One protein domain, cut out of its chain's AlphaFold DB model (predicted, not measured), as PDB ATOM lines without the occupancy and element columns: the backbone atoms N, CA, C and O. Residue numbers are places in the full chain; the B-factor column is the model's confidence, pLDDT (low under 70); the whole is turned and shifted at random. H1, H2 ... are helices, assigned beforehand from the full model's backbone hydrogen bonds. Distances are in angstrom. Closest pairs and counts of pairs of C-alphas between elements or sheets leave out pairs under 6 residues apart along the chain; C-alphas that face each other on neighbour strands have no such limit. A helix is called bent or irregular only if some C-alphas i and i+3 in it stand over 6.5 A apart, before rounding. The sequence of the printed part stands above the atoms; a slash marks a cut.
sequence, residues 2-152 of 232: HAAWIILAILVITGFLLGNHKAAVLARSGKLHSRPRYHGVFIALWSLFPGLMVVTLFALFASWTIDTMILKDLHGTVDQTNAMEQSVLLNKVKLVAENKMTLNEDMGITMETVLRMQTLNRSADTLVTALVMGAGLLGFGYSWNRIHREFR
ATOM      1  N   HIS A   2     -39.322  52.529 -50.345       88.50
ATOM      2  CA  HIS A   2     -40.584  51.996 -49.802       88.50
ATOM      3  C   HIS A   2     -40.685  50.459 -49.836       88.50
ATOM      4  O   HIS A   2     -41.159  49.858 -48.876       88.50
ATOM      5  N   ALA A   3     -40.181  49.818 -50.896       93.31
ATOM      6  CA  ALA A   3     -40.196  48.360 -51.030       93.31
ATOM      7  C   ALA A   3     -39.411  47.648 -49.912       93.31
ATOM      8  O   ALA A   3     -39.890  46.654 -49.368       93.31
ATOM      9  N   ALA A   4     -38.252  48.185 -49.516       95.12
ATOM     10  CA  ALA A   4     -37.444  47.635 -48.428       95.12
ATOM     11  C   ALA A   4     -38.215  47.606 -47.097       95.12
ATOM     12  O   ALA A   4     -38.197  46.595 -46.396       95.12
ATOM     13  N   TRP A   5     -38.950  48.678 -46.779       95.38
ATOM     14  CA  TRP A   5     -39.785  48.748 -45.576       95.38
ATOM     15  C   TRP A   5     -40.932  47.737 -45.596       95.38
ATOM     16  O   TRP A   5     -41.186  47.079 -44.587       95.38
ATOM     17  N   ILE A   6     -41.591  47.575 -46.746       96.56
ATOM     18  CA  ILE A   6     -42.674  46.598 -46.921       96.56
ATOM     19  C   ILE A   6     -42.142  45.174 -46.730       96.56
ATOM     20  O   ILE A   6     -42.722  44.398 -45.973       96.56
ATOM     21  N   ILE A   7     -41.014  44.834 -47.362       96.31
ATOM     22  CA  ILE A   7     -40.392  43.508 -47.235       96.31
ATOM     23  C   ILE A   7     -39.983  43.237 -45.788       96.31
ATOM     24  O   ILE A   7     -40.259  42.155 -45.267       96.31
ATOM     25  N   LEU A   8     -39.378  44.217 -45.117       96.94
ATOM     26  CA  LEU A   8     -39.006  44.088 -43.712       96.94
ATOM     27  C   LEU A   8     -40.240  43.838 -42.833       96.94
ATOM     28  O   LEU A   8     -40.232  42.913 -42.024       96.94
ATOM     29  N   ALA A   9     -41.323  44.593 -43.033       97.56
ATOM     30  CA  ALA A   9     -42.575  44.393 -42.305       97.56
ATOM     31  C   ALA A   9     -43.156  42.985 -42.535       97.56
ATOM     32  O   ALA A   9     -43.536  42.311 -41.574       97.56
ATOM     33  N   ILE A  10     -43.156  42.502 -43.782       97.75
ATOM     34  CA  ILE A  10     -43.600  41.145 -44.121       97.75
ATOM     35  C   ILE A  10     -42.734  40.098 -43.410       97.75
ATOM     36  O   ILE A  10     -43.282  39.182 -42.795       97.75
ATOM     37  N   LEU A  11     -41.404  40.226 -43.430       97.12
ATOM     38  CA  LEU A  11     -40.486  39.284 -42.769       97.12
ATOM     39  C   LEU A  11     -40.674  39.244 -41.248       97.12
ATOM     40  O   LEU A  11     -40.594  38.179 -40.636       97.12
ATOM     41  N   VAL A  12     -40.959  40.390 -40.631       97.94
ATOM     42  CA  VAL A  12     -41.227  40.491 -39.191       97.94
ATOM     43  C   VAL A  12     -42.558  39.832 -38.833       97.94
ATOM     44  O   VAL A  12     -42.610  39.020 -37.908       97.94
ATOM     45  N   ILE A  13     -43.628  40.135 -39.579       97.94
ATOM     46  CA  ILE A  13     -44.962  39.564 -39.345       97.94
ATOM     47  C   ILE A  13     -44.939  38.049 -39.571       97.94
ATOM     48  O   ILE A  13     -45.371  37.283 -38.708       97.94
ATOM     49  N   THR A  14     -44.391  37.595 -40.699       97.00
ATOM     50  CA  THR A  14     -44.281  36.161 -41.013       97.00
ATOM     51  C   THR A  14     -43.376  35.434 -40.020       97.00
ATOM     52  O   THR A  14     -43.751  34.368 -39.534       97.00
ATOM     53  N   GLY A  15     -42.249  36.034 -39.624       96.12
ATOM     54  CA  GLY A  15     -41.378  35.536 -38.556       96.12
ATOM     55  C   GLY A  15     -42.101  35.336 -37.232       96.12
ATOM     56  O   GLY A  15     -41.997  34.267 -36.622       96.12
ATOM     57  N   PHE A  16     -42.900  36.319 -36.819       97.62
ATOM     58  CA  PHE A  16     -43.702  36.224 -35.606       97.62
ATOM     59  C   PHE A  16     -44.719  35.077 -35.671       97.62
ATOM     60  O   PHE A  16     -44.782  34.252 -34.752       97.62
ATOM     61  N   LEU A  17     -45.496  35.006 -36.757       97.25
ATOM     62  CA  LEU A  17     -46.548  34.004 -36.931       97.25
ATOM     63  C   LEU A  17     -45.973  32.584 -37.001       97.25
ATOM     64  O   LEU A  17     -46.425  31.699 -36.270       97.25
ATOM     65  N   LEU A  18     -44.937  32.373 -37.820       95.94
ATOM     66  CA  LEU A  18     -44.305  31.066 -38.001       95.94
ATOM     67  C   LEU A  18     -43.554  30.612 -36.745       95.94
ATOM     68  O   LEU A  18     -43.642  29.441 -36.374       95.94
ATOM     69  N   GLY A  19     -42.863  31.521 -36.048       94.62
ATOM     70  CA  GLY A  19     -42.192  31.211 -34.785       94.62
ATOM     71  C   GLY A  19     -43.175  30.802 -33.687       94.62
ATOM     72  O   GLY A  19     -42.942  29.821 -32.977       94.62
ATOM     73  N   ASN A  20     -44.312  31.502 -33.593       94.31
ATOM     74  CA  ASN A  20     -45.385  31.155 -32.664       94.31
ATOM     75  C   ASN A  20     -46.015  29.796 -33.014       94.31
ATOM     76  O   ASN A  20     -46.207  28.963 -32.128       94.31
ATOM     77  N   HIS A  21     -46.270  29.537 -34.301       94.06
ATOM     78  CA  HIS A  21     -46.804  28.259 -34.772       94.06
ATOM     79  C   HIS A  21     -45.849  27.091 -34.478       94.06
ATOM     80  O   HIS A  21     -46.254  26.104 -33.865       94.06
ATOM     81  N   LYS A  22     -44.560  27.219 -34.832       92.75
ATOM     82  CA  LYS A  22     -43.532  26.197 -34.566       92.75
ATOM     83  C   LYS A  22     -43.450  25.859 -33.078       92.75
ATOM     84  O   LYS A  22     -43.450  24.686 -32.708       92.75
ATOM     85  N   ALA A  23     -43.420  26.877 -32.219       91.94
ATOM     86  CA  ALA A  23     -43.378  26.667 -30.778       91.94
ATOM     87  C   ALA A  23     -44.679  26.051 -30.236       91.94
ATOM     88  O   ALA A  23     -44.621  25.185 -29.369       91.94
ATOM     89  N   ALA A  24     -45.849  26.422 -30.762       92.12
ATOM     90  CA  ALA A  24     -47.118  25.806 -30.372       92.12
ATOM     91  C   ALA A  24     -47.183  24.312 -30.742       92.12
ATOM     92  O   ALA A  24     -47.672  23.507 -29.951       92.12
ATOM     93  N   VAL A  25     -46.644  23.922 -31.902       92.62
ATOM     94  CA  VAL A  25     -46.530  22.509 -32.303       92.62
ATOM     95  C   VAL A  25     -45.583  21.750 -31.370       92.62
ATOM     96  O   VAL A  25     -45.938  20.680 -30.881       92.62
ATOM     97  N   LEU A  26     -44.421  22.326 -31.041       90.62
ATOM     98  CA  LEU A  26     -43.474  21.742 -30.079       90.62
ATOM     99  C   LEU A  26     -44.065  21.593 -28.667       90.62
ATOM    100  O   LEU A  26     -43.629  20.725 -27.915       90.62
ATOM    101  N   ALA A  27     -45.063  22.405 -28.308       90.50
ATOM    102  CA  ALA A  27     -45.738  22.327 -27.014       90.50
ATOM    103  C   ALA A  27     -46.621  21.083 -26.884       90.50
ATOM    104  O   ALA A  27     -46.849  20.602 -25.776       90.50
ATOM    105  N   ARG A  28     -47.118  20.557 -28.011       89.00
ATOM    106  CA  ARG A  28     -47.991  19.375 -28.029       89.00
ATOM    107  C   ARG A  28     -47.241  18.099 -27.654       89.00
ATOM    108  O   ARG A  28     -47.837  17.208 -27.066       89.00
ATOM    109  N   SER A  29     -45.941  18.020 -27.949       84.25
ATOM    110  CA  SER A  29     -45.089  16.873 -27.597       84.25
ATOM    111  C   SER A  29     -44.463  16.980 -26.196       84.25
ATOM    112  O   SER A  29     -43.675  16.122 -25.792       84.25
ATOM    113  N   GLY A  30     -44.812  18.024 -25.432       81.06
ATOM    114  CA  GLY A  30     -44.570  18.179 -23.996       81.06
ATOM    115  C   GLY A  30     -44.100  19.588 -23.611       81.06
ATOM    116  O   GLY A  30     -44.107  20.511 -24.420       81.06
ATOM    117  N   LYS A  31     -43.675  19.770 -22.358       84.44
ATOM    118  CA  LYS A  31     -43.468  21.104 -21.769       84.44
ATOM    119  C   LYS A  31     -42.341  21.893 -22.462       84.44
ATOM    120  O   LYS A  31     -41.216  21.411 -22.555       84.44
ATOM    121  N   LEU A  32     -42.641  23.114 -22.912       85.81
ATOM    122  CA  LEU A  32     -41.643  24.106 -23.337       85.81
ATOM    123  C   LEU A  32     -41.174  24.946 -22.155       85.81
ATOM    124  O   LEU A  32     -41.949  25.251 -21.247       85.81
ATOM    125  N   HIS A  33     -39.928  25.410 -22.233       88.00
ATOM    126  CA  HIS A  33     -39.393  26.362 -21.263       88.00
ATOM    127  C   HIS A  33     -40.034  27.759 -21.387       88.00
ATOM    128  O   HIS A  33     -40.217  28.454 -20.388       88.00
ATOM    129  N   SER A  34     -40.361  28.202 -22.606       90.44
ATOM    130  CA  SER A  34     -40.924  29.535 -22.867       90.44
ATOM    131  C   SER A  34     -42.282  29.442 -23.560       90.44
ATOM    132  O   SER A  34     -42.550  28.510 -24.314       90.44
ATOM    133  N   ARG A  35     -43.157  30.431 -23.326       89.38
ATOM    134  CA  ARG A  35     -44.449  30.509 -24.028       89.38
ATOM    135  C   ARG A  35     -44.227  30.691 -25.539       89.38
ATOM    136  O   ARG A  35     -43.350  31.481 -25.899       89.38
ATOM    137  N   PRO A  36     -45.052  30.078 -26.410       90.38
ATOM    138  CA  PRO A  36     -44.912  30.170 -27.869       90.38
ATOM    139  C   PRO A  36     -44.738  31.594 -28.413       90.38
ATOM    140  O   PRO A  36     -43.890  31.839 -29.269       90.38
ATOM    141  N   ARG A  37     -45.437  32.566 -27.815       93.38
ATOM    142  CA  ARG A  37     -45.333  33.985 -28.177       93.38
ATOM    143  C   ARG A  37     -43.899  34.534 -28.115       93.38
ATOM    144  O   ARG A  37     -43.538  35.325 -28.978       93.38
ATOM    145  N   TYR A  38     -43.072  34.117 -27.152       94.12
ATOM    146  CA  TYR A  38     -41.683  34.593 -27.056       94.12
ATOM    147  C   TYR A  38     -40.806  34.080 -28.200       94.12
ATOM    148  O   TYR A  38     -39.898  34.787 -28.619       94.12
ATOM    149  N   HIS A  39     -41.089  32.894 -28.741       94.81
ATOM    150  CA  HIS A  39     -40.371  32.375 -29.906       94.81
ATOM    151  C   HIS A  39     -40.723  33.162 -31.173       94.81
ATOM    152  O   HIS A  39     -39.833  33.482 -31.954       94.81
ATOM    153  N   GLY A  40     -41.997  33.538 -31.337       95.75
ATOM    154  CA  GLY A  40     -42.419  34.452 -32.401       95.75
ATOM    155  C   GLY A  40     -41.721  35.810 -32.303       95.75
ATOM    156  O   GLY A  40     -41.136  36.271 -33.278       95.75
ATOM    157  N   VAL A  41     -41.720  36.431 -31.115       96.50
ATOM    158  CA  VAL A  41     -41.023  37.716 -30.897       96.50
ATOM    159  C   VAL A  41     -39.521  37.585 -31.152       96.50
ATOM    160  O   VAL A  41     -38.934  38.469 -31.761       96.50
ATOM    161  N   PHE A  42     -38.898  36.480 -30.743       97.00
ATOM    162  CA  PHE A  42     -37.476  36.241 -30.975       97.00
ATOM    163  C   PHE A  42     -37.115  36.239 -32.468       97.00
ATOM    164  O   PHE A  42     -36.188  36.947 -32.857       97.00
ATOM    165  N   ILE A  43     -37.865  35.511 -33.311       97.12
ATOM    166  CA  ILE A  43     -37.648  35.545 -34.768       97.12
ATOM    167  C   ILE A  43     -37.918  36.944 -35.312       97.12
ATOM    168  O   ILE A  43     -37.108  37.472 -36.062       97.12
ATOM    169  N   ALA A  44     -39.031  37.561 -34.913       97.50
ATOM    170  CA  ALA A  44     -39.407  38.891 -35.378       97.50
ATOM    171  C   ALA A  44     -38.297  39.926 -35.122       97.50
ATOM    172  O   ALA A  44     -37.959  40.689 -36.021       97.50
ATOM    173  N   LEU A  45     -37.681  39.912 -33.933       96.69
ATOM    174  CA  LEU A  45     -36.564  40.797 -33.594       96.69
ATOM    175  C   LEU A  45     -35.305  40.485 -34.411       96.69
ATOM    176  O   LEU A  45     -34.648  41.410 -34.885       96.69
ATOM    177  N   TRP A  46     -34.977  39.207 -34.611       96.19
ATOM    178  CA  TRP A  46     -33.826  38.811 -35.428       96.19
ATOM    179  C   TRP A  46     -34.015  39.068 -36.922       96.19
ATOM    180  O   TRP A  46     -33.024  39.293 -37.601       96.19
ATOM    181  N   SER A  47     -35.244  39.096 -37.433       96.12
ATOM    182  CA  SER A  47     -35.538  39.562 -38.794       96.12
ATOM    183  C   SER A  47     -35.515  41.093 -38.886       96.12
ATOM    184  O   SER A  47     -35.058  41.643 -39.885       96.12
ATOM    185  N   LEU A  48     -35.992  41.785 -37.843       97.19
ATOM    186  CA  LEU A  48     -36.102  43.244 -37.810       97.19
ATOM    187  C   LEU A  48     -34.737  43.927 -37.711       97.19
ATOM    188  O   LEU A  48     -34.428  44.773 -38.542       97.19
ATOM    189  N   PHE A  49     -33.931  43.600 -36.695       95.44
ATOM    190  CA  PHE A  49     -32.735  44.384 -36.370       95.44
ATOM    191  C   PHE A  49     -31.668  44.393 -37.472       95.44
ATOM    192  O   PHE A  49     -31.203  45.483 -37.805       95.44
ATOM    193  N   PRO A  50     -31.290  43.257 -38.089       96.19
ATOM    194  CA  PRO A  50     -30.334  43.264 -39.193       96.19
ATOM    195  C   PRO A  50     -30.852  44.052 -40.399       96.19
ATOM    196  O   PRO A  50     -30.111  44.848 -40.969       96.19
ATOM    197  N   GLY A  51     -32.131  43.884 -40.757       96.31
ATOM    198  CA  GLY A  51     -32.748  44.623 -41.859       96.31
ATOM    199  C   GLY A  51     -32.807  46.128 -41.592       96.31
ATOM    200  O   GLY A  51     -32.422  46.918 -42.449       96.31
ATOM    201  N   LEU A  52     -33.210  46.526 -40.382       96.38
ATOM    202  CA  LEU A  52     -33.224  47.922 -39.942       96.38
ATOM    203  C   LEU A  52     -31.818  48.534 -40.012       96.38
ATOM    204  O   LEU A  52     -31.645  49.611 -40.574       96.38
ATOM    205  N   MET A  53     -30.811  47.822 -39.497       95.94
ATOM    206  CA  MET A  53     -29.419  48.271 -39.509       95.94
ATOM    207  C   MET A  53     -28.915  48.498 -40.938       95.94
ATOM    208  O   MET A  53     -28.288  49.518 -41.206       95.94
ATOM    209  N   VAL A  54     -29.243  47.596 -41.871       97.25
ATOM    210  CA  VAL A  54     -28.908  47.757 -43.291       97.25
ATOM    211  C   VAL A  54     -29.580  48.991 -43.888       97.25
ATOM    212  O   VAL A  54     -28.882  49.787 -44.508       97.25
ATOM    213  N   VAL A  55     -30.895  49.189 -43.698       96.06
ATOM    214  CA  VAL A  55     -31.590  50.374 -44.241       96.06
ATOM    215  C   VAL A  55     -30.972  51.658 -43.705       96.06
ATOM    216  O   VAL A  55     -30.687  52.565 -44.484       96.06
ATOM    217  N   THR A  56     -30.762  51.737 -42.390       94.62
ATOM    218  CA  THR A  56     -30.230  52.937 -41.742       94.62
ATOM    219  C   THR A  56     -28.819  53.246 -42.224       94.62
ATOM    220  O   THR A  56     -28.565  54.368 -42.654       94.62
ATOM    221  N   LEU A  57     -27.912  52.264 -42.208       95.25
ATOM    222  CA  LEU A  57     -26.542  52.476 -42.677       95.25
ATOM    223  C   LEU A  57     -26.526  52.838 -44.163       95.25
ATOM    224  O   LEU A  57     -25.901  53.822 -44.546       95.25
ATOM    225  N   PHE A  58     -27.263  52.105 -44.998       96.06
ATOM    226  CA  PHE A  58     -27.314  52.379 -46.428       96.06
ATOM    227  C   PHE A  58     -27.852  53.785 -46.724       96.06
ATOM    228  O   PHE A  58     -27.277  54.474 -47.558       96.06
ATOM    229  N   ALA A  59     -28.892  54.247 -46.022       92.44
ATOM    230  CA  ALA A  59     -29.441  55.592 -46.199       92.44
ATOM    231  C   ALA A  59     -28.406  56.695 -45.923       92.44
ATOM    232  O   ALA A  59     -28.324  57.660 -46.684       92.44
ATOM    233  N   LEU A  60     -27.590  56.526 -44.873       92.44
ATOM    234  CA  LEU A  60     -26.529  57.474 -44.518       92.44
ATOM    235  C   LEU A  60     -25.462  57.571 -45.618       92.44
ATOM    236  O   LEU A  60     -25.044  58.671 -45.976       92.44
ATOM    237  N   PHE A  61     -25.046  56.437 -46.189       94.50
ATOM    238  CA  PHE A  61     -23.988  56.408 -47.204       94.50
ATOM    239  C   PHE A  61     -24.485  56.705 -48.625       94.50
ATOM    240  O   PHE A  61     -23.754  57.307 -49.416       94.50
ATOM    241  N   ALA A  62     -25.710  56.300 -48.966       92.94
ATOM    242  CA  ALA A  62     -26.263  56.451 -50.307       92.94
ATOM    243  C   ALA A  62     -26.429  57.926 -50.677       92.94
ATOM    244  O   ALA A  62     -25.952  58.324 -51.734       92.94
ATOM    245  N   SER A  63     -27.022  58.743 -49.794       89.12
ATOM    246  CA  SER A  63     -27.195  60.179 -50.061       89.12
ATOM    247  C   SER A  63     -25.853  60.863 -50.301       89.12
ATOM    248  O   SER A  63     -25.697  61.574 -51.289       89.12
ATOM    249  N   TRP A  64     -24.868  60.603 -49.437       91.81
ATOM    250  CA  TRP A  64     -23.530  61.172 -49.582       91.81
ATOM    251  C   TRP A  64     -22.875  60.761 -50.909       91.81
ATOM    252  O   TRP A  64     -22.361  61.599 -51.645       91.81
ATOM    253  N   THR A  65     -22.946  59.475 -51.262       93.25
ATOM    254  CA  THR A  65     -22.313  58.947 -52.479       93.25
ATOM    255  C   THR A  65     -22.964  59.508 -53.742       93.25
ATOM    256  O   THR A  65     -22.265  59.990 -54.633       93.25
ATOM    257  N   ILE A  66     -24.294  59.477 -53.813       93.12
ATOM    258  CA  ILE A  66     -25.056  59.927 -54.981       93.12
ATOM    259  C   ILE A  66     -24.818  61.422 -55.227       93.12
ATOM    260  O   ILE A  66     -24.525  61.808 -56.357       93.12
ATOM    261  N   ASP A  67     -24.837  62.239 -54.173       91.56
ATOM    262  CA  ASP A  67     -24.595  63.679 -54.282       91.56
ATOM    263  C   ASP A  67     -23.195  63.977 -54.835       91.56
ATOM    264  O   ASP A  67     -23.051  64.785 -55.751       91.56
ATOM    265  N   THR A  68     -22.161  63.273 -54.355       90.12
ATOM    266  CA  THR A  68     -20.792  63.454 -54.873       90.12
ATOM    267  C   THR A  68     -20.627  62.998 -56.324       90.12
ATOM    268  O   THR A  68     -19.792  63.551 -57.037       90.12
ATOM    269  N   MET A  69     -21.397  62.005 -56.778       90.56
ATOM    270  CA  MET A  69     -21.378  61.561 -58.176       90.56
ATOM    271  C   MET A  69     -22.033  62.597 -59.091       90.56
ATOM    272  O   MET A  69     -21.451  62.950 -60.109       90.56
ATOM    273  N   ILE A  70     -23.189  63.137 -58.698       91.25
ATOM    274  CA  ILE A  70     -23.899  64.152 -59.487       91.25
ATOM    275  C   ILE A  70     -23.141  65.480 -59.520       91.25
ATOM    276  O   ILE A  70     -23.087  66.124 -60.564       91.25
ATOM    277  N   LEU A  71     -22.504  65.879 -58.415       87.56
ATOM    278  CA  LEU A  71     -21.655  67.072 -58.403       87.56
ATOM    279  C   LEU A  71     -20.492  66.951 -59.396       87.56
ATOM    280  O   LEU A  71     -20.230  67.899 -60.126       87.56
ATOM    281  N   LYS A  72     -19.860  65.773 -59.509       85.75
ATOM    282  CA  LYS A  72     -18.814  65.533 -60.519       85.75
ATOM    283  C   LYS A  72     -19.322  65.698 -61.949       85.75
ATOM    284  O   LYS A  72     -18.594  66.254 -62.765       85.75
ATOM    285  N   ASP A  73     -20.550  65.267 -62.228       82.62
ATOM    286  CA  ASP A  73     -21.175  65.419 -63.546       82.62
ATOM    287  C   ASP A  73     -21.531  66.895 -63.845       82.62
ATOM    288  O   ASP A  73     -21.471  67.332 -64.991       82.62
ATOM    289  N   LEU A  74     -21.836  67.690 -62.809       78.88
ATOM    290  CA  LEU A  74     -22.111  69.133 -62.902       78.88
ATOM    291  C   LEU A  74     -20.842  70.002 -63.020       78.88
ATOM    292  O   LEU A  74     -20.929  71.161 -63.415       78.88
ATOM    293  N   HIS A  75     -19.651  69.481 -62.707       67.06
ATOM    294  CA  HIS A  75     -18.399  70.257 -62.747       67.06
ATOM    295  C   HIS A  75     -17.984  70.725 -64.157       67.06
ATOM    296  O   HIS A  75     -17.051  71.518 -64.279       67.06
ATOM    297  N   GLY A  76     -18.649  70.252 -65.217       63.38
ATOM    298  CA  GLY A  76     -18.427  70.717 -66.589       63.38
ATOM    299  C   GLY A  76     -19.120  72.041 -66.941       63.38
ATOM    300  O   GLY A  76     -18.792  72.618 -67.976       63.38
ATOM    301  N   THR A  77     -20.063  72.525 -66.121       57.78
ATOM    302  CA  THR A  77     -20.938  73.668 -66.456       57.78
ATOM    303  C   THR A  77     -20.786  74.895 -65.551       57.78
ATOM    304  O   THR A  77     -21.406  75.916 -65.839       57.78
ATOM    305  N   VAL A  78     -19.983  74.840 -64.479       58.75
ATOM    306  CA  VAL A  78     -19.941  75.885 -63.431       58.75
ATOM    307  C   VAL A  78     -18.522  76.107 -62.907       58.75
ATOM    308  O   VAL A  78     -17.717  75.177 -62.854       58.75
ATOM    309  N   ASP A  79     -18.230  77.339 -62.479       63.47
ATOM    310  CA  ASP A  79     -16.992  77.693 -61.782       63.47
ATOM    311  C   ASP A  79     -16.854  76.892 -60.470       63.47
ATOM    312  O   ASP A  79     -17.714  76.911 -59.584       63.47
ATOM    313  N   GLN A  80     -15.756  76.148 -60.348       61.09
ATOM    314  CA  GLN A  80     -15.541  75.136 -59.306       61.09
ATOM    315  C   GLN A  80     -15.413  75.728 -57.894       61.09
ATOM    316  O   GLN A  80     -15.449  74.990 -56.910       61.09
ATOM    317  N   THR A  81     -15.265  77.048 -57.786       64.06
ATOM    318  CA  THR A  81     -15.012  77.755 -56.526       64.06
ATOM    319  C   THR A  81     -16.277  78.180 -55.773       64.06
ATOM    320  O   THR A  81     -16.199  78.459 -54.574       64.06
ATOM    321  N   ASN A  82     -17.456  78.177 -56.410       79.56
ATOM    322  CA  ASN A  82     -18.693  78.642 -55.779       79.56
ATOM    323  C   ASN A  82     -19.522  77.495 -55.165       79.56
ATOM    324  O   ASN A  82     -20.460  76.969 -55.769       79.56
ATOM    325  N   ALA A  83     -19.210  77.131 -53.916       80.69
ATOM    326  CA  ALA A  83     -19.919  76.077 -53.175       80.69
ATOM    327  C   ALA A  83     -21.433  76.338 -53.025       80.69
ATOM    328  O   ALA A  83     -22.233  75.399 -52.969       80.69
ATOM    329  N   MET A  84     -21.846  77.611 -52.978       81.00
ATOM    330  CA  MET A  84     -23.257  77.976 -52.862       81.00
ATOM    331  C   MET A  84     -24.019  77.634 -54.146       81.00
ATOM    332  O   MET A  84     -25.075  77.005 -54.084       81.00
ATOM    333  N   GLU A  85     -23.464  77.964 -55.307       82.88
ATOM    334  CA  GLU A  85     -24.075  77.681 -56.609       82.88
ATOM    335  C   GLU A  85     -24.193  76.175 -56.886       82.88
ATOM    336  O   GLU A  85     -25.252  75.703 -57.308       82.88
ATOM    337  N   GLN A  86     -23.167  75.397 -56.524       82.69
ATOM    338  CA  GLN A  86     -23.196  73.931 -56.606       82.69
ATOM    339  C   GLN A  86     -24.336  73.326 -55.775       82.69
ATOM    340  O   GLN A  86     -25.055  72.442 -56.248       82.69
ATOM    341  N   SER A  87     -24.543  73.825 -54.551       86.62
ATOM    342  CA  SER A  87     -25.623  73.347 -53.679       86.62
ATOM    343  C   SER A  87     -27.015  73.654 -54.248       86.62
ATOM    344  O   SER A  87     -27.917  72.816 -54.166       86.62
ATOM    345  N   VAL A  88     -27.177  74.820 -54.888       88.88
ATOM    346  CA  VAL A  88     -28.433  75.236 -55.524       88.88
ATOM    347  C   VAL A  88     -28.745  74.350 -56.727       88.88
ATOM    348  O   VAL A  88     -29.870  73.861 -56.845       88.88
ATOM    349  N   LEU A  89     -27.767  74.100 -57.598       88.31
ATOM    350  CA  LEU A  89     -27.954  73.255 -58.781       88.31
ATOM    351  C   LEU A  89     -28.233  71.799 -58.409       88.31
ATOM    352  O   LEU A  89     -29.179  71.212 -58.935       88.31
ATOM    353  N   LEU A  90     -27.493  71.239 -57.446       90.38
ATOM    354  CA  LEU A  90     -27.762  69.895 -56.931       90.38
ATOM    355  C   LEU A  90     -29.192  69.787 -56.383       90.38
ATOM    356  O   LEU A  90     -29.890  68.809 -56.653       90.38
ATOM    357  N   ASN A  91     -29.653  70.799 -55.642       92.00
ATOM    358  CA  ASN A  91     -31.014  70.810 -55.116       92.00
ATOM    359  C   ASN A  91     -32.067  70.901 -56.235       92.00
ATOM    360  O   ASN A  91     -33.062  70.180 -56.190       92.00
ATOM    361  N   LYS A  92     -31.835  71.708 -57.281       91.19
ATOM    362  CA  LYS A  92     -32.707  71.735 -58.471       91.19
ATOM    363  C   LYS A  92     -32.790  70.356 -59.133       91.19
ATOM    364  O   LYS A  92     -33.893  69.877 -59.383       91.19
ATOM    365  N   VAL A  93     -31.652  69.683 -59.346       92.19
ATOM    366  CA  VAL A  93     -31.619  68.317 -59.902       92.19
ATOM    367  C   VAL A  93     -32.436  67.355 -59.039       92.19
ATOM    368  O   VAL A  93     -33.232  66.591 -59.581       92.19
ATOM    369  N   LYS A  94     -32.300  67.412 -57.706       93.19
ATOM    370  CA  LYS A  94     -33.090  66.588 -56.774       93.19
ATOM    371  C   LYS A  94     -34.589  66.840 -56.910       93.19
ATOM    372  O   LYS A  94     -35.351  65.890 -57.060       93.19
ATOM    373  N   LEU A  95     -35.012  68.105 -56.906       92.88
ATOM    374  CA  LEU A  95     -36.427  68.467 -57.005       92.88
ATOM    375  C   LEU A  95     -37.046  68.011 -58.329       92.88
ATOM    376  O   LEU A  95     -38.157  67.482 -58.325       92.88
ATOM    377  N   VAL A  96     -36.327  68.160 -59.445       93.88
ATOM    378  CA  VAL A  96     -36.803  67.677 -60.749       93.88
ATOM    379  C   VAL A  96     -36.809  66.149 -60.799       93.88
ATOM    380  O   VAL A  96     -37.796  65.553 -61.226       93.88
ATOM    381  N   ALA A  97     -35.762  65.486 -60.295       91.75
ATOM    382  CA  ALA A  97     -35.683  64.024 -60.257       91.75
ATOM    383  C   ALA A  97     -36.808  63.389 -59.420       91.75
ATOM    384  O   ALA A  97     -37.285  62.306 -59.767       91.75
ATOM    385  N   GLU A  98     -37.245  64.064 -58.354       91.81
ATOM    386  CA  GLU A  98     -38.357  63.666 -57.483       91.81
ATOM    387  C   GLU A  98     -39.745  64.069 -58.017       91.81
ATOM    388  O   GLU A  98     -40.744  63.855 -57.332       91.81
ATOM    389  N   ASN A  99     -39.830  64.642 -59.225       91.12
ATOM    390  CA  ASN A  99     -41.054  65.204 -59.813       91.12
ATOM    391  C   ASN A  99     -41.713  66.311 -58.959       91.12
ATOM    392  O   ASN A  99     -42.921  66.523 -59.036       91.12
ATOM    393  N   LYS A 100     -40.932  67.026 -58.140       91.06
ATOM    394  CA  LYS A 100     -41.386  68.179 -57.338       91.06
ATOM    395  C   LYS A 100     -41.208  69.519 -58.059       91.06
ATOM    396  O   LYS A 100     -41.707  70.534 -57.584       91.06
ATOM    397  N   MET A 101     -40.486  69.531 -59.177       89.44
ATOM    398  CA  MET A 101     -40.217  70.700 -60.015       89.44
ATOM    399  C   MET A 101     -40.182  70.270 -61.486       89.44
ATOM    400  O   MET A 101     -39.701  69.183 -61.801       89.44
ATOM    401  N   THR A 102     -40.692  71.103 -62.391       88.06
ATOM    402  CA  THR A 102     -40.622  70.861 -63.839       88.06
ATOM    403  C   THR A 102     -39.277  71.314 -64.391       88.06
ATOM    404  O   THR A 102     -38.743  72.336 -63.966       88.06
ATOM    405  N   LEU A 103     -38.722  70.559 -65.341       85.12
ATOM    406  CA  LEU A 103     -37.497  70.958 -66.026       85.12
ATOM    407  C   LEU A 103     -37.774  72.148 -66.958       85.12
ATOM    408  O   LEU A 103     -38.564  72.014 -67.886       85.12
ATOM    409  N   ASN A 104     -37.077  73.260 -66.736       84.88
ATOM    410  CA  ASN A 104     -37.045  74.436 -67.600       84.88
ATOM    411  C   ASN A 104     -35.609  74.688 -68.108       84.88
ATOM    412  O   ASN A 104     -34.634  74.360 -67.425       84.88
ATOM    413  N   GLU A 105     -35.481  75.277 -69.299       75.44
ATOM    414  CA  GLU A 105     -34.197  75.511 -69.989       75.44
ATOM    415  C   GLU A 105     -33.292  76.545 -69.289       75.44
ATOM    416  O   GLU A 105     -32.073  76.507 -69.430       75.44
ATOM    417  N   ASP A 106     -33.867  77.430 -68.474       78.19
ATOM    418  CA  ASP A 106     -33.176  78.485 -67.722       78.19
ATOM    419  C   ASP A 106     -32.502  77.988 -66.430       78.19
ATOM    420  O   ASP A 106     -31.808  78.737 -65.739       78.19
ATOM    421  N   MET A 107     -32.687  76.715 -66.072       76.94
ATOM    422  CA  MET A 107     -32.256  76.208 -64.769       76.94
ATOM    423  C   MET A 107     -30.780  75.813 -64.694       76.94
ATOM    424  O   MET A 107     -30.304  75.569 -63.580       76.94
ATOM    425  N   GLY A 108     -30.074  75.760 -65.828       80.06
ATOM    426  CA  GLY A 108     -28.660  75.370 -65.897       80.06
ATOM    427  C   GLY A 108     -28.410  73.884 -65.611       80.06
ATOM    428  O   GLY A 108     -27.290  73.500 -65.287       80.06
ATOM    429  N   ILE A 109     -29.450  73.045 -65.702       83.88
ATOM    430  CA  ILE A 109     -29.376  71.593 -65.493       83.88
ATOM    431  C   ILE A 109     -29.847  70.867 -66.754       83.88
ATOM    432  O   ILE A 109     -30.802  71.293 -67.402       83.88
ATOM    433  N   THR A 110     -29.196  69.760 -67.107       86.31
ATOM    434  CA  THR A 110     -29.566  68.971 -68.288       86.31
ATOM    435  C   THR A 110     -30.483  67.811 -67.904       86.31
ATOM    436  O   THR A 110     -30.433  67.284 -66.789       86.31
ATOM    437  N   MET A 111     -31.316  67.369 -68.853       87.69
ATOM    438  CA  MET A 111     -32.141  66.167 -68.671       87.69
ATOM    439  C   MET A 111     -31.276  64.924 -68.396       87.69
ATOM    440  O   MET A 111     -31.673  64.048 -67.634       87.69
ATOM    441  N   GLU A 112     -30.069  64.860 -68.962       89.06
ATOM    442  CA  GLU A 112     -29.125  63.764 -68.733       89.06
ATOM    443  C   GLU A 112     -28.737  63.638 -67.251       89.06
ATOM    444  O   GLU A 112     -28.820  62.545 -66.687       89.06
ATOM    445  N   THR A 113     -28.409  64.752 -66.587       90.00
ATOM    446  CA  THR A 113     -28.079  64.763 -65.152       90.00
ATOM    447  C   THR A 113     -29.267  64.312 -64.297       90.00
ATOM    448  O   THR A 113     -29.102  63.550 -63.341       90.00
ATOM    449  N   VAL A 114     -30.486  64.721 -64.663       92.12
ATOM    450  CA  VAL A 114     -31.719  64.300 -63.975       92.12
ATOM    451  C   VAL A 114     -31.944  62.792 -64.126       92.12
ATOM    452  O   VAL A 114     -32.172  62.099 -63.131       92.12
ATOM    453  N   LEU A 115     -31.831  62.253 -65.343       93.00
ATOM    454  CA  LEU A 115     -31.989  60.817 -65.604       93.00
ATOM    455  C   LEU A 115     -30.906  59.985 -64.907       93.00
ATOM    456  O   LEU A 115     -31.187  58.897 -64.386       93.00
ATOM    457  N   ARG A 116     -29.672  60.498 -64.847       93.12
ATOM    458  CA  ARG A 116     -28.569  59.873 -64.113       93.12
ATOM    459  C   ARG A 116     -28.883  59.777 -62.623       93.12
ATOM    460  O   ARG A 116     -28.763  58.688 -62.059       93.12
ATOM    461  N   MET A 117     -29.362  60.865 -62.018       93.81
ATOM    462  CA  MET A 117     -29.799  60.902 -60.619       93.81
ATOM    463  C   MET A 117     -30.934  59.905 -60.353       93.81
ATOM    464  O   MET A 117     -30.863  59.111 -59.414       93.81
ATOM    465  N   GLN A 118     -31.951  59.870 -61.217       94.44
ATOM    466  CA  GLN A 118     -33.047  58.900 -61.111       94.44
ATOM    467  C   GLN A 118     -32.557  57.450 -61.211       94.44
ATOM    468  O   GLN A 118     -33.025  56.587 -60.464       94.44
ATOM    469  N   THR A 119     -31.597  57.176 -62.096       95.31
ATOM    470  CA  THR A 119     -31.008  55.841 -62.256       95.31
ATOM    471  C   THR A 119     -30.207  55.436 -61.022       95.31
ATOM    472  O   THR A 119     -30.379  54.321 -60.532       95.31
ATOM    473  N   LEU A 120     -29.380  56.335 -60.479       94.75
ATOM    474  CA  LEU A 120     -28.633  56.094 -59.243       94.75
ATOM    475  C   LEU A 120     -29.575  55.831 -58.065       94.75
ATOM    476  O   LEU A 120     -29.399  54.835 -57.366       94.75
ATOM    477  N   ASN A 121     -30.617  56.651 -57.903       93.75
ATOM    478  CA  ASN A 121     -31.635  56.459 -56.869       93.75
ATOM    479  C   ASN A 121     -32.371  55.120 -57.030       93.75
ATOM    480  O   ASN A 121     -32.536  54.389 -56.055       93.75
ATOM    481  N   ARG A 122     -32.767  54.744 -58.255       94.56
ATOM    482  CA  ARG A 122     -33.432  53.457 -58.531       94.56
ATOM    483  C   ARG A 122     -32.519  52.260 -58.253       94.56
ATOM    484  O   ARG A 122     -32.968  51.266 -57.678       94.56
ATOM    485  N   SER A 123     -31.250  52.343 -58.646       94.38
ATOM    486  CA  SER A 123     -30.254  51.308 -58.361       94.38
ATOM    487  C   SER A 123     -30.004  51.185 -56.861       94.38
ATOM    488  O   SER A 123     -30.029  50.075 -56.335       94.38
ATOM    489  N   ALA A 124     -29.846  52.309 -56.157       94.88
ATOM    490  CA  ALA A 124     -29.680  52.342 -54.709       94.88
ATOM    491  C   ALA A 124     -30.887  51.720 -53.988       94.88
ATOM    492  O   ALA A 124     -30.714  50.871 -53.113       94.88
ATOM    493  N   ASP A 125     -32.104  52.052 -54.423       93.88
ATOM    494  CA  ASP A 125     -33.349  51.470 -53.918       93.88
ATOM    495  C   ASP A 125     -33.441  49.954 -54.138       93.88
ATOM    496  O   ASP A 125     -33.891  49.215 -53.257       93.88
ATOM    497  N   THR A 126     -33.001  49.473 -55.299       95.50
ATOM    498  CA  THR A 126     -32.996  48.038 -55.617       95.50
ATOM    499  C   THR A 126     -31.961  47.298 -54.768       95.50
ATOM    500  O   THR A 126     -32.268  46.260 -54.178       95.50
ATOM    501  N   LEU A 127     -30.758  47.865 -54.639       96.44
ATOM    502  CA  LEU A 127     -29.669  47.314 -53.835       96.44
ATOM    503  C   LEU A 127     -30.042  47.231 -52.355       96.44
ATOM    504  O   LEU A 127     -29.915  46.160 -51.762       96.44
ATOM    505  N   VAL A 128     -30.555  48.311 -51.756       96.94
ATOM    506  CA  VAL A 128     -30.964  48.281 -50.344       96.94
ATOM    507  C   VAL A 128     -32.093  47.283 -50.120       96.94
ATOM    508  O   VAL A 128     -32.068  46.551 -49.137       96.94
ATOM    509  N   THR A 129     -33.044  47.174 -51.050       96.62
ATOM    510  CA  THR A 129     -34.137  46.198 -50.945       96.62
ATOM    511  C   THR A 129     -33.602  44.763 -50.941       96.62
ATOM    512  O   THR A 129     -34.005  43.965 -50.092       96.62
ATOM    513  N   ALA A 130     -32.653  44.443 -51.826       97.44
ATOM    514  CA  ALA A 130     -32.001  43.135 -51.860       97.44
ATOM    515  C   ALA A 130     -31.195  42.853 -50.578       97.44
ATOM    516  O   ALA A 130     -31.302  41.765 -50.010       97.44
ATOM    517  N   LEU A 131     -30.440  43.839 -50.079       97.75
ATOM    518  CA  LEU A 131     -29.655  43.702 -48.847       97.75
ATOM    519  C   LEU A 131     -30.544  43.512 -47.611       97.75
ATOM    520  O   LEU A 131     -30.239  42.678 -46.763       97.75
ATOM    521  N   VAL A 132     -31.657  44.240 -47.515       97.94
ATOM    522  CA  VAL A 132     -32.625  44.116 -46.414       97.94
ATOM    523  C   VAL A 132     -33.312  42.765 -46.438       97.94
ATOM    524  O   VAL A 132     -33.433  42.125 -45.395       97.94
ATOM    525  N   MET A 133     -33.724  42.308 -47.623       97.44
ATOM    526  CA  MET A 133     -34.282  40.973 -47.796       97.44
ATOM    527  C   MET A 133     -33.268  39.907 -47.369       97.44
ATOM    528  O   MET A 133     -33.603  39.038 -46.567       97.44
ATOM    529  N   GLY A 134     -32.021  40.001 -47.840       97.94
ATOM    530  CA  GLY A 134     -30.949  39.075 -47.477       97.94
ATOM    531  C   GLY A 134     -30.666  39.059 -45.974       97.94
ATOM    532  O   GLY A 134     -30.703  38.001 -45.350       97.94
ATOM    533  N   ALA A 135     -30.453  40.227 -45.362       97.94
ATOM    534  CA  ALA A 135     -30.185  40.346 -43.929       97.94
ATOM    535  C   ALA A 135     -31.364  39.861 -43.069       97.94
ATOM    536  O   ALA A 135     -31.159  39.150 -42.084       97.94
ATOM    537  N   GLY A 136     -32.597  40.197 -43.460       97.19
ATOM    538  CA  GLY A 136     -33.808  39.744 -42.781       97.19
ATOM    539  C   GLY A 136     -34.014  38.230 -42.887       97.19
ATOM    540  O   GLY A 136     -34.341  37.594 -41.888       97.19
ATOM    541  N   LEU A 137     -33.756  37.627 -44.055       97.56
ATOM    542  CA  LEU A 137     -33.812  36.172 -44.244       97.56
ATOM    543  C   LEU A 137     -32.710  35.439 -43.471       97.56
ATOM    544  O   LEU A 137     -32.972  34.383 -42.898       97.56
ATOM    545  N   LEU A 138     -31.499  35.998 -43.402       97.56
ATOM    546  CA  LEU A 138     -30.418  35.454 -42.575       97.56
ATOM    547  C   LEU A 138     -30.788  35.488 -41.087       97.56
ATOM    548  O   LEU A 138     -30.623  34.488 -40.388       97.56
ATOM    549  N   GLY A 139     -31.344  36.606 -40.616       96.69
ATOM    550  CA  GLY A 139     -31.857  36.742 -39.253       96.69
ATOM    551  C   GLY A 139     -32.996  35.765 -38.944       96.69
ATOM    552  O   GLY A 139     -32.981  35.082 -37.912       96.69
ATOM    553  N   PHE A 140     -33.940  35.619 -39.876       96.69
ATOM    554  CA  PHE A 140     -35.009  34.627 -39.801       96.69
ATOM    555  C   PHE A 140     -34.438  33.206 -39.718       96.69
ATOM    556  O   PHE A 140     -34.791  32.455 -38.814       96.69
ATOM    557  N   GLY A 141     -33.536  32.821 -40.624       96.50
ATOM    558  CA  GLY A 141     -32.960  31.475 -40.676       96.50
ATOM    559  C   GLY A 141     -32.141  31.137 -39.428       96.50
ATOM    560  O   GLY A 141     -32.304  30.064 -38.841       96.50
ATOM    561  N   TYR A 142     -31.320  32.083 -38.968       96.31
ATOM    562  CA  TYR A 142     -30.542  31.954 -37.736       96.31
ATOM    563  C   TYR A 142     -31.440  31.706 -36.518       96.31
ATOM    564  O   TYR A 142     -31.213  30.772 -35.744       96.31
ATOM    565  N   SER A 143     -32.484  32.519 -36.357       95.25
ATOM    566  CA  SER A 143     -33.408  32.404 -35.227       95.25
ATOM    567  C   SER A 143     -34.320  31.178 -35.335       95.25
ATOM    568  O   SER A 143     -34.580  30.522 -34.324       95.25
ATOM    569  N   TRP A 144     -34.735  30.799 -36.548       95.69
ATOM    570  CA  TRP A 144     -35.541  29.607 -36.815       95.69
ATOM    571  C   TRP A 144     -34.850  28.328 -36.345       95.69
ATOM    572  O   TRP A 144     -35.479  27.490 -35.686       95.69
ATOM    573  N   ASN A 145     -33.556  28.192 -36.640       94.56
ATOM    574  CA  ASN A 145     -32.765  27.013 -36.289       94.56
ATOM    575  C   ASN A 145     -32.495  26.899 -34.780       94.56
ATOM    576  O   ASN A 145     -32.250  25.803 -34.287       94.56
ATOM    577  N   ARG A 146     -32.609  27.998 -34.022       93.00
ATOM    578  CA  ARG A 146     -32.455  28.000 -32.556       93.00
ATOM    579  C   ARG A 146     -33.711  27.604 -31.784       93.00
ATOM    580  O   ARG A 146     -33.638  27.384 -30.579       93.00
ATOM    581  N   ILE A 147     -34.870  27.493 -32.434       91.44
ATOM    582  CA  ILE A 147     -36.099  27.079 -31.747       91.44
ATOM    583  C   ILE A 147     -36.093  25.563 -31.537       91.44
ATOM    584  O   ILE A 147     -36.449  24.795 -32.430       91.44
ATOM    585  N   HIS A 148     -35.756  25.166 -30.313       89.44
ATOM    586  CA  HIS A 148     -35.948  23.827 -29.758       89.44
ATOM    587  C   HIS A 148     -36.642  23.914 -28.384       89.44
ATOM    588  O   HIS A 148     -36.856  25.003 -27.851       89.44
ATOM    589  N   ARG A 149     -37.026  22.772 -27.800       85.12
ATOM    590  CA  ARG A 149     -37.880  22.707 -26.589       85.12
ATOM    591  C   ARG A 149     -37.263  23.371 -25.351       85.12
ATOM    592  O   ARG A 149     -37.974  23.994 -24.563       85.12
ATOM    593  N   GLU A 150     -35.949  23.253 -25.212       89.75
ATOM    594  CA  GLU A 150     -35.173  23.807 -24.094       89.75
ATOM    595  C   GLU A 150     -34.741  25.264 -24.322       89.75
ATOM    596  O   GLU A 150     -34.189  25.898 -23.423       89.75
ATOM    597  N   PHE A 151     -35.004  25.821 -25.511       92.19
ATOM    598  CA  PHE A 151     -34.585  27.175 -25.842       92.19
ATOM    599  C   PHE A 151     -35.313  28.210 -24.976       92.19
ATOM    600  O   PHE A 151     -36.547  28.299 -24.930       92.19
ATOM    601  N   ARG A 152     -34.529  29.056 -24.306       93.56
ATOM    602  CA  ARG A 152     -35.016  30.083 -23.380       93.56
ATOM    603  C   ARG A 152     -35.337  31.389 -24.110       93.56
ATOM    604  O   ARG A 152     -34.776  32.436 -23.796       93.56
TER     605      ARG A 152
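This is residues 2 to 152 of the 232 residues of the protein "Phosphate ABC transporter permease subunit PstC" of Magnetococcales bacterium (UniProt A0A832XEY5). Three long helices, H1, H2 and H4, lie side by side in an up-and-down bundle drawn out into a rod. H1 accompanies H2 and H4 along one half, and the short H3 crosses near the other end with the loop of residues 98 to 110. The printed part has 151 residues, four named helices in the order H1 H2 H3 H4 and no named strand: all helix. It is extended, with a radius of gyration of the C-alphas of 23.0 A and spans of 75 by 26 by 18 A.

Start at H1, residues 2 to 28, which touches H2, residues 36 to 74, at Phe 16 and Gly 40, their closest C-alphas, 3.9 A apart; this hairpin has a shallow tilt of 16 degrees, opposite ways. H2 has a kink of 27 degrees near residue 61; it is neither bent nor irregular, but only just: C-alphas 47 and 50 are 6.4 A apart. With residues 67 to 74 alone it touches residues 86 to 90 of H3, residues 83 to 97, at a steep tilt of 58 degrees; the closest C-alphas, of Leu 71 and Leu 90, are 6.9 A apart. H4, residues 111 to 145, touches H2 at a shallow tilt of 21 degrees, opposite ways; the closest C-alphas, of Ser 47 and Gly 136, are 4.3 A apart. H4 also touches H1, the same way at a shallow 9 degrees, closest at the C-alphas of Ala 4 and Thr 129, 4.4 A. H3 and H4 touch about perpendicular, at 73 degrees, closest at the C-alphas of Ala 97 and Val 114, 5.4 A. H1 and H3 are apart. Every O i to N i+4 pair is within hydrogen-bond range in H3 and H4, against 22 of 23 in H1 and 31 of 35 in H2.

Find C-alpha 2 at (-40.584, 51.996, -49.802), where H1 begins its 39.9 A. H2 runs 57.1 A to C-alpha 74 at (-22.111, 69.133, -62.902). H3 covers 21.1 A, and H4 runs 50.8 A to C-alpha 145 at (-32.765, 27.013, -36.289).

The C-alphas farthest apart, of Gly 30 and Asp 79, are 75.7 A apart. The printed part has no cut; the link from H3 to H4 is long. Residues 79 to 85, of which 83 to 85 belong to H3, stand free. Mean pLDDT of the printed part is 90.8, with residues 75 to 81 under 70.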